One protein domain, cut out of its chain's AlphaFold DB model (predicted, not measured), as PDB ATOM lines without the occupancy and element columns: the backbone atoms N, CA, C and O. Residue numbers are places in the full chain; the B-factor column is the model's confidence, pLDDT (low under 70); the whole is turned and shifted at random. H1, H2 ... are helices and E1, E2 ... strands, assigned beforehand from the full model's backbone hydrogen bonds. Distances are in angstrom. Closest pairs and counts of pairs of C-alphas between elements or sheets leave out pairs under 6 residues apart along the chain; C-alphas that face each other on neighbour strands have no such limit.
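Overview. This is residues 55 to 147 of the 422 residues of the protein "Hypothetical protein" of Polarella glacialis (UniProt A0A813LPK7). One long helix, H2, makes the long side of a loose, elongated model: H1 folds back along its first part as a helical hairpin, and the short helices H3 and H4 pack at its other end, crosswise to each other. A small two-stranded ribbon, E1 and E2, lies near H4 and away from H2, and residues 129 to 137 stick out as a free loop. The printed part has 93 residues, with four named helices and two named strands in the order E1, H1, H2, H3, H4, E2; the sheet, E1 - E2, is antiparallel and the class is mostly helix. The whole is loose, with a radius of gyration of the C-alphas of 15.8 A and spans of 45 by 28 by 21 A.

Along the chain. Find C-alpha 55 at (116.283, 132.965, 178.826), where strand E1 begins; it runs over residues 55 to 58. H1 follows at residues 64 to 73, 14.3 A long. Look next for C-alpha 78 at (134.732, 149.198, 152.180): from there H2, residues 78 to 100, runs 32.5 A. H3 takes residues 103 to 112, 14.6 A, and H4 residues 117 to 129, 18.3 A. E2, residues 142 to 146, measures 13.0 A and ends at C-alpha 146, (114.999, 126.207, 178.027).

Arrangement. Begin with H2, the hub, which touches the three other helices. Its residues 78 to 85 touch H1, closest at the C-alphas of Arg 68 and Ile 81, 6.4 A apart; the two form a helical hairpin, opposite ways at a shallow tilt of 34.5 degrees, only just short of steep. Its residues 93 to 100 touch residues 117 to 121 of H4, closest at the C-alphas of Cys 97 and Cys 117, 5.0 A, the same way at a steep tilt of 62 degrees. H2 and H3 only just touch, only at the corner, with 3 pairs of C-alphas within 8 A; the closest are Ile 99 and Gly 105, 5.9 A. H3 touches residues 120 to 124 of H4 about perpendicular, at 84 degrees, closest at the C-alphas of Gln 109 and Leu 120, 6.7 A. H4 and E2 are near each other, while E1 and H4 are apart. Between E1 and E2, antiparallel at 152 degrees, look for N 144 and O 56, 2.9 A, and N 56 and O 144, 3.2 A, within hydrogen-bond range. In H1, H2, H3 and H4 every O i to N i+4 pair is within that range.

Size, cuts and confidence. The C-alphas of Gln 75 and Cys 111, the two farthest apart, are 46.1 A from each other. The printed part has no cut. The link from H4 to E2, residues 130 to 141, is long; the other links are tight. The mean pLDDT of the printed part is 70.3, and residues 55 to 61, 118 and 120 to 147 are under 70.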
ATOM      1  N   GLU A  55     117.056 132.173 179.778       44.97
ATOM      2  CA  GLU A  55     116.283 132.965 178.826       44.97
ATOM      3  C   GLU A  55     117.235 133.581 177.799       44.97
ATOM      4  O   GLU A  55     118.218 134.227 178.161       44.97
ATOM      5  N   MET A  56     116.937 133.370 176.517       47.53
ATOM      6  CA  MET A  56     117.683 133.958 175.408       47.53
ATOM      7  C   MET A  56     116.715 134.681 174.476       47.53
ATOM      8  O   MET A  56     115.672 134.135 174.105       47.53
ATOM      9  N   ARG A  57     117.063 135.913 174.096       48.81
ATOM     10  CA  ARG A  57     116.285 136.730 173.163       48.81
ATOM     11  C   ARG A  57     117.157 137.088 171.964       48.81
ATOM     12  O   ARG A  57     118.190 137.729 172.129       48.81
ATOM     13  N   ILE A  58     116.734 136.664 170.775       48.69
ATOM     14  CA  ILE A  58     117.360 137.046 169.503       48.69
ATOM     15  C   ILE A  58     116.445 138.094 168.874       48.69
ATOM     16  O   ILE A  58     115.285 137.807 168.573       48.69
ATOM     17  N   VAL A  59     116.941 139.326 168.761       42.75
ATOM     18  CA  VAL A  59     116.102 140.480 168.407       42.75
ATOM     19  C   VAL A  59     116.108 140.733 166.898       42.75
ATOM     20  O   VAL A  59     115.040 140.958 166.334       42.75
ATOM     21  N   HIS A  60     117.262 140.602 166.229       52.12
ATOM     22  CA  HIS A  60     117.395 140.840 164.790       52.12
ATOM     23  C   HIS A  60     118.383 139.869 164.135       52.12
ATOM     24  O   HIS A  60     119.442 139.580 164.690       52.12
ATOM     25  N   VAL A  61     118.030 139.395 162.941       67.50
ATOM     26  CA  VAL A  61     118.919 138.667 162.028       67.50
ATOM     27  C   VAL A  61     118.929 139.458 160.727       67.50
ATOM     28  O   VAL A  61     117.862 139.780 160.209       67.50
ATOM     29  N   ILE A  62     120.114 139.801 160.231       76.25
ATOM     30  CA  ILE A  62     120.305 140.508 158.963       76.25
ATOM     31  C   ILE A  62     121.206 139.657 158.070       76.25
ATOM     32  O   ILE A  62     122.164 139.055 158.566       76.25
ATOM     33  N   ALA A  63     120.890 139.567 156.777       82.94
ATOM     34  CA  ALA A  63     121.785 138.916 155.833       82.94
ATOM     35  C   ALA A  63     123.068 139.750 155.692       82.94
ATOM     36  O   ALA A  63     123.047 140.977 155.778       82.94
ATOM     37  N   GLU A  64     124.208 139.096 155.485       88.00
ATOM     38  CA  GLU A  64     125.483 139.807 155.333       88.00
ATOM     39  C   GLU A  64     125.456 140.780 154.144       88.00
ATOM     40  O   GLU A  64     125.991 141.882 154.234       88.00
ATOM     41  N   GLU A  65     124.784 140.396 153.058       87.75
ATOM     42  CA  GLU A  65     124.558 141.242 151.884       87.75
ATOM     43  C   GLU A  65     123.739 142.500 152.209       87.75
ATOM     44  O   GLU A  65     124.122 143.596 151.803       87.75
ATOM     45  N   ASP A  66     122.693 142.375 153.030       86.19
ATOM     46  CA  ASP A  66     121.867 143.509 153.458       86.19
ATOM     47  C   ASP A  66     122.646 144.447 154.383       86.19
ATOM     48  O   ASP A  66     122.556 145.668 154.266       86.19
ATOM     49  N   LEU A  67     123.460 143.895 155.291       87.50
ATOM     50  CA  LEU A  67     124.316 144.697 156.164       87.50
ATOM     51  C   LEU A  67     125.339 145.496 155.347       87.50
ATOM     52  O   LEU A  67     125.574 146.671 155.638       87.50
ATOM     53  N   ARG A  68     125.915 144.885 154.307       93.75
ATOM     54  CA  ARG A  68     126.812 145.556 153.354       93.75
ATOM     55  C   ARG A  68     126.081 146.643 152.567       93.75
ATOM     56  O   ARG A  68     126.602 147.747 152.456       93.75
ATOM     57  N   ALA A  69     124.866 146.373 152.091       92.38
ATOM     58  CA  ALA A  69     124.056 147.351 151.364       92.38
ATOM     59  C   ALA A  69     123.707 148.571 152.234       92.38
ATOM     60  O   ALA A  69     123.919 149.708 151.818       92.38
ATOM     61  N   ILE A  70     123.257 148.354 153.474       90.88
ATOM     62  CA  ILE A  70     122.914 149.438 154.409       90.88
ATOM     63  C   ILE A  70     124.152 150.266 154.769       90.88
ATOM     64  O   ILE A  70     124.102 151.492 154.787       90.88
ATOM     65  N   THR A  71     125.271 149.608 155.073       92.31
ATOM     66  CA  THR A  71     126.505 150.304 155.470       92.31
ATOM     67  C   THR A  71     127.152 151.053 154.305       92.31
ATOM     68  O   THR A  71     127.751 152.108 154.527       92.31
ATOM     69  N   SER A  72     126.964 150.566 153.077       96.38
ATOM     70  CA  SER A  72     127.324 151.271 151.845       96.38
ATOM     71  C   SER A  72     126.472 152.530 151.640       96.38
ATOM     72  O   SER A  72     127.027 153.604 151.410       96.38
ATOM     73  N   GLU A  73     125.152 152.449 151.845       96.81
ATOM     74  CA  GLU A  73     124.243 153.607 151.757       96.81
ATOM     75  C   GLU A  73     124.574 154.690 152.807       96.81
ATOM     76  O   GLU A  73     124.403 155.887 152.575       96.81
ATOM     77  N   LEU A  74     125.132 154.280 153.955       95.31
ATOM     78  CA  LEU A  74     125.646 155.163 155.011       95.31
ATOM     79  C   LEU A  74     127.036 155.759 154.714       95.31
ATOM     80  O   LEU A  74     127.610 156.426 155.579       95.31
ATOM     81  N   GLN A  75     127.578 155.545 153.512       96.94
ATOM     82  CA  GLN A  75     128.866 156.083 153.057       96.94
ATOM     83  C   GLN A  75     130.062 155.650 153.929       96.94
ATOM     84  O   GLN A  75     131.015 156.410 154.130       96.94
ATOM     85  N   HIS A  76     130.039 154.433 154.478       95.94
ATOM     86  CA  HIS A  76     131.222 153.849 155.117       95.94
ATOM     87  C   HIS A  76     132.224 153.337 154.073       95.94
ATOM     88  O   HIS A  76     131.841 152.912 152.990       95.94
ATOM     89  N   SER A  77     133.523 153.375 154.396       97.75
ATOM     90  CA  SER A  77     134.558 152.797 153.533       97.75
ATOM     91  C   SER A  77     134.444 151.274 153.487       97.75
ATOM     92  O   SER A  77     134.120 150.656 154.502       97.75
ATOM     93  N   ASP A  78     134.782 150.660 152.351       97.25
ATOM     94  CA  ASP A  78     134.732 149.198 152.180       97.25
ATOM     95  C   ASP A  78     135.544 148.458 153.257       97.25
ATOM     96  O   ASP A  78     135.085 147.467 153.817       97.25
ATOM     97  N   GLU A  79     136.705 148.999 153.647       97.38
ATOM     98  CA  GLU A  79     137.518 148.466 154.751       97.38
ATOM     99  C   GLU A  79     136.756 148.444 156.086       97.38
ATOM    100  O   GLU A  79     136.853 147.486 156.854       97.38
ATOM    101  N   ARG A  80     135.962 149.487 156.367       93.69
ATOM    102  CA  ARG A  80     135.146 149.579 157.583       93.69
ATOM    103  C   ARG A  80     133.938 148.646 157.521       93.69
ATOM    104  O   ARG A  80     133.550 148.109 158.558       93.69
ATOM    105  N   ILE A  81     133.362 148.451 156.336       94.81
ATOM    106  CA  ILE A  81     132.266 147.502 156.109       94.81
ATOM    107  C   ILE A  81     132.759 146.072 156.362       94.81
ATOM    108  O   ILE A  81     132.135 145.346 157.135       94.81
ATOM    109  N   GLU A  82     133.906 145.684 155.796       96.12
ATOM    110  CA  GLU A  82     134.505 144.360 156.022       96.12
ATOM    111  C   GLU A  82     134.879 144.127 157.487       96.12
ATOM    112  O   GLU A  82     134.597 143.058 158.031       96.12
ATOM    113  N   ALA A  83     135.465 145.131 158.148       94.50
ATOM    114  CA  ALA A  83     135.775 145.048 159.572       94.50
ATOM    115  C   ALA A  83     134.505 144.825 160.412       94.50
ATOM    116  O   ALA A  83     134.465 143.909 161.232       94.50
ATOM    117  N   LEU A  84     133.437 145.588 160.154       89.44
ATOM    118  CA  LEU A  84     132.163 145.458 160.867       89.44
ATOM    119  C   LEU A  84     131.502 144.090 160.639       89.44
ATOM    120  O   LEU A  84     131.012 143.469 161.584       89.44
ATOM    121  N   VAL A  85     131.493 143.606 159.396       91.75
ATOM    122  CA  VAL A  85     130.956 142.283 159.050       91.75
ATOM    123  C   VAL A  85     131.761 141.177 159.736       91.75
ATOM    124  O   VAL A  85     131.176 140.253 160.308       91.75
ATOM    125  N   SER A  86     133.092 141.278 159.719       92.19
ATOM    126  CA  SER A  86     133.989 140.333 160.388       92.19
ATOM    127  C   SER A  86     133.761 140.307 161.902       92.19
ATOM    128  O   SER A  86     133.636 139.224 162.479       92.19
ATOM    129  N   ASP A  87     133.632 141.472 162.538       88.31
ATOM    130  CA  ASP A  87     133.382 141.593 163.977       88.31
ATOM    131  C   ASP A  87     132.027 140.994 164.369       88.31
ATOM    132  O   ASP A  87     131.944 140.193 165.306       88.31
ATOM    133  N   ILE A  88     130.962 141.304 163.620       81.56
ATOM    134  CA  ILE A  88     129.622 140.751 163.869       81.56
ATOM    135  C   ILE A  88     129.621 139.232 163.673       81.56
ATOM    136  O   ILE A  88     129.044 138.507 164.490       81.56
ATOM    137  N   ARG A  89     130.294 138.723 162.634       86.31
ATOM    138  CA  ARG A  89     130.432 137.280 162.390       86.31
ATOM    139  C   ARG A  89     131.201 136.595 163.521       86.31
ATOM    140  O   ARG A  89     130.769 135.539 163.995       86.31
ATOM    141  N   GLY A  90     132.308 137.190 163.962       84.12
ATOM    142  CA  GLY A  90     133.125 136.695 165.069       84.12
ATOM    143  C   GLY A  90     132.327 136.620 166.368       84.12
ATOM    144  O   GLY A  90     132.221 135.546 166.962       84.12
ATOM    145  N   PHE A  91     131.668 137.720 166.738       80.81
ATOM    146  CA  PHE A  91     130.812 137.799 167.919       80.81
ATOM    147  C   PHE A  91     129.672 136.772 167.878       80.81
ATOM    148  O   PHE A  91     129.455 136.029 168.835       80.81
ATOM    149  N   THR A  92     128.977 136.673 166.744       77.62
ATOM    150  CA  THR A  92     127.867 135.728 166.551       77.62
ATOM    151  C   THR A  92     128.335 134.278 166.695       77.62
ATOM    152  O   THR A  92     127.703 133.476 167.386       77.62
ATOM    153  N   THR A  93     129.482 133.942 166.100       82.81
ATOM    154  CA  THR A  93     130.081 132.603 166.197       82.81
ATOM    155  C   THR A  93     130.482 132.276 167.634       82.81
ATOM    156  O   THR A  93     130.182 131.186 168.124       82.81
ATOM    157  N   GLU A  94     131.115 133.217 168.334       84.50
ATOM    158  CA  GLU A  94     131.517 133.047 169.730       84.50
ATOM    159  C   GLU A  94     130.305 132.815 170.641       84.50
ATOM    160  O   GLU A  94     130.301 131.871 171.437       84.50
ATOM    161  N   VAL A  95     129.254 133.627 170.499       79.81
ATOM    162  CA  VAL A  95     128.016 133.493 171.278       79.81
ATOM    163  C   VAL A  95     127.355 132.141 171.011       79.81
ATOM    164  O   VAL A  95     127.052 131.414 171.962       79.81
ATOM    165  N   PHE A  96     127.192 131.746 169.746       81.44
ATOM    166  CA  PHE A  96     126.580 130.458 169.416       81.44
ATOM    167  C   PHE A  96     127.413 129.266 169.879       81.44
ATOM    168  O   PHE A  96     126.843 128.300 170.386       81.44
ATOM    169  N   CYS A  97     128.742 129.329 169.797       84.12
ATOM    170  CA  CYS A  97     129.584 128.256 170.321       84.12
ATOM    171  C   CYS A  97     129.615 128.209 171.855       84.12
ATOM    172  O   CYS A  97     129.727 127.131 172.443       84.12
ATOM    173  N   ARG A  98     129.451 129.343 172.544       80.56
ATOM    174  CA  ARG A  98     129.230 129.345 174.000       80.56
ATOM    175  C   ARG A  98     127.902 128.685 174.366       80.56
ATOM    176  O   ARG A  98     127.860 127.908 175.317       80.56
ATOM    177  N   ILE A  99     126.844 128.937 173.593       78.25
ATOM    178  CA  ILE A  99     125.533 128.302 173.788       78.25
ATOM    179  C   ILE A  99     125.614 126.798 173.515       78.25
ATOM    180  O   ILE A  99     125.139 126.014 174.338       78.25
ATOM    181  N   SER A 100     126.259 126.370 172.425       79.12
ATOM    182  CA  SER A 100     126.426 124.941 172.127       79.12
ATOM    183  C   SER A 100     127.269 124.225 173.189       79.12
ATOM    184  O   SER A 100     127.004 123.070 173.504       79.12
ATOM    185  N   ASN A 101     128.230 124.918 173.806       83.31
ATOM    186  CA  ASN A 101     129.039 124.380 174.905       83.31
ATOM    187  C   ASN A 101     128.342 124.401 176.278       83.31
ATOM    188  O   ASN A 101     128.888 123.844 177.239       83.31
ATOM    189  N   SER A 102     127.159 125.011 176.395       82.12
ATOM    190  CA  SER A 102     126.350 124.962 177.618       82.12
ATOM    191  C   SER A 102     125.859 123.538 177.913       82.12
ATOM    192  O   SER A 102     125.886 122.655 177.057       82.12
ATOM    193  N   SER A 103     125.370 123.290 179.130       77.00
ATOM    194  CA  SER A 103     124.818 121.979 179.506       77.00
ATOM    195  C   SER A 103     123.616 121.566 178.643       77.00
ATOM    196  O   SER A 103     123.450 120.379 178.367       77.00
ATOM    197  N   VAL A 104     122.805 122.530 178.196       72.94
ATOM    198  CA  VAL A 104     121.676 122.292 177.284       72.94
ATOM    199  C   VAL A 104     122.170 122.060 175.857       72.94
ATOM    200  O   VAL A 104     121.708 121.134 175.197       72.94
ATOM    201  N   GLY A 105     123.151 122.848 175.406       77.69
ATOM    202  CA  GLY A 105     123.765 122.702 174.085       77.69
ATOM    203  C   GLY A 105     124.440 121.344 173.894       77.69
ATOM    204  O   GLY A 105     124.192 120.682 172.892       77.69
ATOM    205  N   LYS A 106     125.190 120.864 174.892       80.00
ATOM    206  CA  LYS A 106     125.798 119.523 174.859       80.00
ATOM    207  C   LYS A 106     124.753 118.411 174.799       80.00
ATOM    208  O   LYS A 106     124.896 117.491 174.009       80.00
ATOM    209  N   ALA A 107     123.665 118.530 175.564       73.56
ATOM    210  CA  ALA A 107     122.572 117.558 175.507       73.56
ATOM    211  C   ALA A 107     121.895 117.528 174.124       73.56
ATOM    212  O   ALA A 107     121.564 116.457 173.625       73.56
ATOM    213  N   ALA A 108     121.722 118.688 173.483       72.94
ATOM    214  CA  ALA A 108     121.224 118.758 172.111       72.94
ATOM    215  C   ALA A 108     122.233 118.186 171.096       72.94
ATOM    216  O   ALA A 108     121.833 117.492 170.162       72.94
ATOM    217  N   GLN A 109     123.534 118.413 171.304       80.69
ATOM    218  CA  GLN A 109     124.611 117.856 170.481       80.69
ATOM    219  C   GLN A 109     124.640 116.327 170.530       80.69
ATOM    220  O   GLN A 109     124.799 115.686 169.492       80.69
ATOM    221  N   ASP A 110     124.405 115.745 171.704       79.81
ATOM    222  CA  ASP A 110     124.297 114.296 171.882       79.81
ATOM    223  C   ASP A 110     123.078 113.710 171.142       79.81
ATOM    224  O   ASP A 110     123.114 112.560 170.701       79.81
ATOM    225  N   CYS A 111     121.999 114.488 170.972       74.75
ATOM    226  CA  CYS A 111     120.791 114.062 170.257       74.75
ATOM    227  C   CYS A 111     120.887 114.211 168.731       74.75
ATOM    228  O   CYS A 111     120.344 113.378 168.007       74.75
ATOM    229  N   VAL A 112     121.527 115.276 168.241       78.62
ATOM    230  CA  VAL A 112     121.561 115.631 166.807       78.62
ATOM    231  C   VAL A 112     122.844 115.132 166.121       78.62
ATOM    232  O   VAL A 112     122.863 114.941 164.906       78.62
ATOM    233  N   GLY A 113     123.903 114.861 166.889       83.19
ATOM    234  CA  GLY A 113     125.223 114.483 166.390       83.19
ATOM    235  C   GLY A 113     126.171 115.679 166.205       83.19
ATOM    236  O   GLY A 113     125.790 116.836 166.431       83.19
ATOM    237  N   PRO A 114     127.437 115.425 165.813       77.81
ATOM    238  CA  PRO A 114     128.437 116.471 165.620       77.81
ATOM    239  C   PRO A 114     128.006 117.395 164.478       77.81
ATOM    240  O   PRO A 114     128.011 117.027 163.307       77.81
ATOM    241  N   SER A 115     127.611 118.604 164.847       79.81
ATOM    242  CA  SER A 115     127.078 119.629 163.959       79.81
ATOM    243  C   SER A 115     127.703 120.983 164.323       79.81
ATOM    244  O   SER A 115     128.301 121.134 165.393       79.81
ATOM    245  N   SER A 116     127.664 121.960 163.413       83.00
ATOM    246  CA  SER A 116     128.226 123.294 163.677       83.00
ATOM    247  C   SER A 116     127.433 123.997 164.787       83.00
ATOM    248  O   SER A 116     126.224 123.790 164.893       83.00
ATOM    249  N   CYS A 117     128.076 124.861 165.587       75.75
ATOM    250  CA  CYS A 117     127.416 125.576 166.695       75.75
ATOM    251  C   CYS A 117     126.115 126.272 166.245       75.75
ATOM    252  O   CYS A 117     125.111 126.241 166.948       75.75
ATOM    253  N   LEU A 118     126.125 126.837 165.031       69.81
ATOM    254  CA  LEU A 118     124.977 127.478 164.394       69.81
ATOM    255  C   LEU A 118     123.851 126.480 164.083       69.81
ATOM    256  O   LEU A 118     122.704 126.707 164.458       69.81
ATOM    257  N   SER A 119     124.171 125.356 163.432       70.31
ATOM    258  CA  SER A 119     123.179 124.316 163.125       70.31
ATOM    259  C   SER A 119     122.579 123.691 164.382       70.31
ATOM    260  O   SER A 119     121.426 123.284 164.363       70.31
ATOM    261  N   LEU A 120     123.320 123.688 165.489       68.38
ATOM    262  CA  LEU A 120     122.861 123.201 166.783       68.38
ATOM    263  C   LEU A 120     121.846 124.153 167.424       68.38
ATOM    264  O   LEU A 120     120.856 123.708 167.997       68.38
ATOM    265  N   VAL A 121     122.058 125.464 167.278       68.38
ATOM    266  CA  VAL A 121     121.119 126.502 167.729       68.38
ATOM    267  C   VAL A 121     119.866 126.535 166.853       68.38
ATOM    268  O   VAL A 121     118.763 126.644 167.388       68.38
ATOM    269  N   PHE A 122     119.998 126.361 165.535       67.88
ATOM    270  CA  PHE A 122     118.839 126.213 164.649       67.88
ATOM    271  C   PHE A 122     118.100 124.897 164.868       67.88
ATOM    272  O   PHE A 122     116.881 124.916 164.913       67.88
ATOM    273  N   ALA A 123     118.794 123.782 165.101       64.25
ATOM    274  CA  ALA A 123     118.158 122.519 165.461       64.25
ATOM    275  C   ALA A 123     117.434 122.618 166.810       64.25
ATOM    276  O   ALA A 123     116.339 122.087 166.940       64.25
ATOM    277  N   LEU A 124     117.996 123.334 167.793       60.47
ATOM    278  CA  LEU A 124     117.307 123.684 169.041       60.47
ATOM    279  C   LEU A 124     116.060 124.536 168.770       60.47
ATOM    280  O   LEU A 124     115.013 124.270 169.350       60.47
ATOM    281  N   SER A 125     116.150 125.515 167.867       63.12
ATOM    282  CA  SER A 125     115.011 126.340 167.457       63.12
ATOM    283  C   SER A 125     113.931 125.524 166.735       63.12
ATOM    284  O   SER A 125     112.759 125.671 167.057       63.12
ATOM    285  N   ASP A 126     114.296 124.636 165.808       57.94
ATOM    286  CA  ASP A 126     113.369 123.779 165.056       57.94
ATOM    287  C   ASP A 126     112.747 122.687 165.934       57.94
ATOM    288  O   ASP A 126     111.541 122.453 165.862       57.94
ATOM    289  N   LEU A 127     113.525 122.060 166.828       52.34
ATOM    290  CA  LEU A 127     113.013 121.119 167.836       52.34
ATOM    291  C   LEU A 127     111.983 121.778 168.761       52.34
ATOM    292  O   LEU A 127     111.072 121.103 169.237       52.34
ATOM    293  N   MET A 128     112.121 123.081 169.013       48.66
ATOM    294  CA  MET A 128     111.198 123.857 169.842       48.66
ATOM    295  C   MET A 128     109.998 124.405 169.055       48.66
ATOM    296  O   MET A 128     108.901 124.460 169.605       48.66
ATOM    297  N   ASN A 129     110.177 124.766 167.781       47.66
ATOM    298  CA  ASN A 129     109.121 125.305 166.917       47.66
ATOM    299  C   ASN A 129     108.210 124.221 166.315       47.66
ATOM    300  O   ASN A 129     107.103 124.526 165.878       47.66
ATOM    301  N   HIS A 130     108.618 122.948 166.315       45.97
ATOM    302  CA  HIS A 130     107.795 121.849 165.796       45.97
ATOM    303  C   HIS A 130     106.651 121.376 166.720       45.97
ATOM    304  O   HIS A 130     105.982 120.393 166.395       45.97
ATOM    305  N   GLN A 131     106.343 122.092 167.808       47.62
ATOM    306  CA  GLN A 131     104.997 122.056 168.392       47.62
ATOM    307  C   GLN A 131     104.070 123.007 167.606       47.62
ATOM    308  O   GLN A 131     103.912 124.171 167.948       47.62
ATOM    309  N   ASP A 132     103.482 122.461 166.536       37.53
ATOM    310  CA  ASP A 132     102.262 122.914 165.847       37.53
ATOM    311  C   ASP A 132     102.179 124.362 165.327       37.53
ATOM    312  O   ASP A 132     101.273 125.081 165.727       37.53
ATOM    313  N   LEU A 133     102.985 124.762 164.332       31.66
ATOM    314  CA  LEU A 133     102.524 125.668 163.254       31.66
ATOM    315  C   LEU A 133     103.522 125.716 162.080       31.66
ATOM    316  O   LEU A 133     104.659 126.153 162.213       31.66
ATOM    317  N   GLN A 134     103.078 125.275 160.899       35.03
ATOM    318  CA  GLN A 134     103.815 125.396 159.638       35.03
ATOM    319  C   GLN A 134     103.718 126.835 159.099       35.03
ATOM    320  O   GLN A 134     102.738 127.176 158.439       35.03
ATOM    321  N   LEU A 135     104.732 127.672 159.341       31.84
ATOM    322  CA  LEU A 135     104.875 128.995 158.716       31.84
ATOM    323  C   LEU A 135     106.319 129.202 158.212       31.84
ATOM    324  O   LEU A 135     107.256 128.909 158.954       31.84
ATOM    325  N   PRO A 136     106.534 129.715 156.982       33.53
ATOM    326  CA  PRO A 136     107.853 130.150 156.523       33.53
ATOM    327  C   PRO A 136     108.254 131.467 157.213       33.53
ATOM    328  O   PRO A 136     107.430 132.361 157.400       33.53
ATOM    329  N   ALA A 137     109.516 131.565 157.635       30.23
ATOM    330  CA  ALA A 137     110.000 132.568 158.580       30.23
ATOM    331  C   ALA A 137     110.054 134.015 158.046       30.23
ATOM    332  O   ALA A 137     110.569 134.276 156.962       30.23
ATOM    333  N   ALA A 138     109.654 134.952 158.913       28.31
ATOM    334  CA  ALA A 138     110.210 136.301 159.057       28.31
ATOM    335  C   ALA A 138     110.161 136.648 160.561       28.31
ATOM    336  O   ALA A 138     109.119 136.466 161.192       28.31
ATOM    337  N   ALA A 139     111.278 137.062 161.170       30.58
ATOM    338  CA  ALA A 139     111.392 137.157 162.631       30.58
ATOM    339  C   ALA A 139     111.463 138.600 163.159       30.58
ATOM    340  O   ALA A 139     112.277 139.401 162.708       30.58
ATOM    341  N   HIS A 140     110.678 138.865 164.208       27.67
ATOM    342  CA  HIS A 140     110.879 139.924 165.204       27.67
ATOM    343  C   HIS A 140     110.564 139.334 166.597       27.67
ATOM    344  O   HIS A 140     109.509 138.730 166.792       27.67
ATOM    345  N   ASN A 141     111.475 139.537 167.559       33.72
ATOM    346  CA  ASN A 141     111.301 139.327 169.008       33.72
ATOM    347  C   ASN A 141     111.003 137.883 169.476       33.72
ATOM    348  O   ASN A 141     110.013 137.610 170.160       33.72
ATOM    349  N   MET A 142     111.901 136.945 169.152       36.53
ATOM    350  CA  MET A 142     111.822 135.570 169.659       36.53
ATOM    351  C   MET A 142     112.308 135.472 171.112       36.53
ATOM    352  O   MET A 142     113.413 135.905 171.446       36.53
ATOM    353  N   ARG A 143     111.486 134.859 171.976       44.94
ATOM    354  CA  ARG A 143     111.784 134.587 173.391       44.94
ATOM    355  C   ARG A 143     111.939 133.080 173.605       44.94
ATOM    356  O   ARG A 143     110.958 132.349 173.510       44.94
ATOM    357  N   LEU A 144     113.146 132.624 173.935       42.16
ATOM    358  CA  LEU A 144     113.447 131.207 174.165       42.16
ATOM    359  C   LEU A 144     113.562 130.925 175.668       42.16
ATOM    360  O   LEU A 144     114.304 131.607 176.375       42.16
ATOM    361  N   ARG A 145     112.841 129.906 176.155       44.41
ATOM    362  CA  ARG A 145     112.936 129.396 177.533       44.41
ATOM    363  C   ARG A 145     113.317 127.920 177.495       44.41
ATOM    364  O   ARG A 145     112.546 127.104 176.996       44.41
ATOM    365  N   LEU A 146     114.488 127.580 178.025       39.34
ATOM    366  CA  LEU A 146     114.999 126.207 178.027       39.34
ATOM    367  C   LEU A 146     114.771 125.548 179.396       39.34
ATOM    368  O   LEU A 146     115.128 126.118 180.427       39.34
ATOM    369  N   ARG A 147     114.196 124.336 179.404       40.31
ATOM    370  CA  ARG A 147     114.026 123.488 180.598       40.31
ATOM    371  C   ARG A 147     114.458 122.056 180.281       40.31
ATOM    372  O   ARG A 147     113.975 121.465 179.321       40.31
TER     373      ARG A 147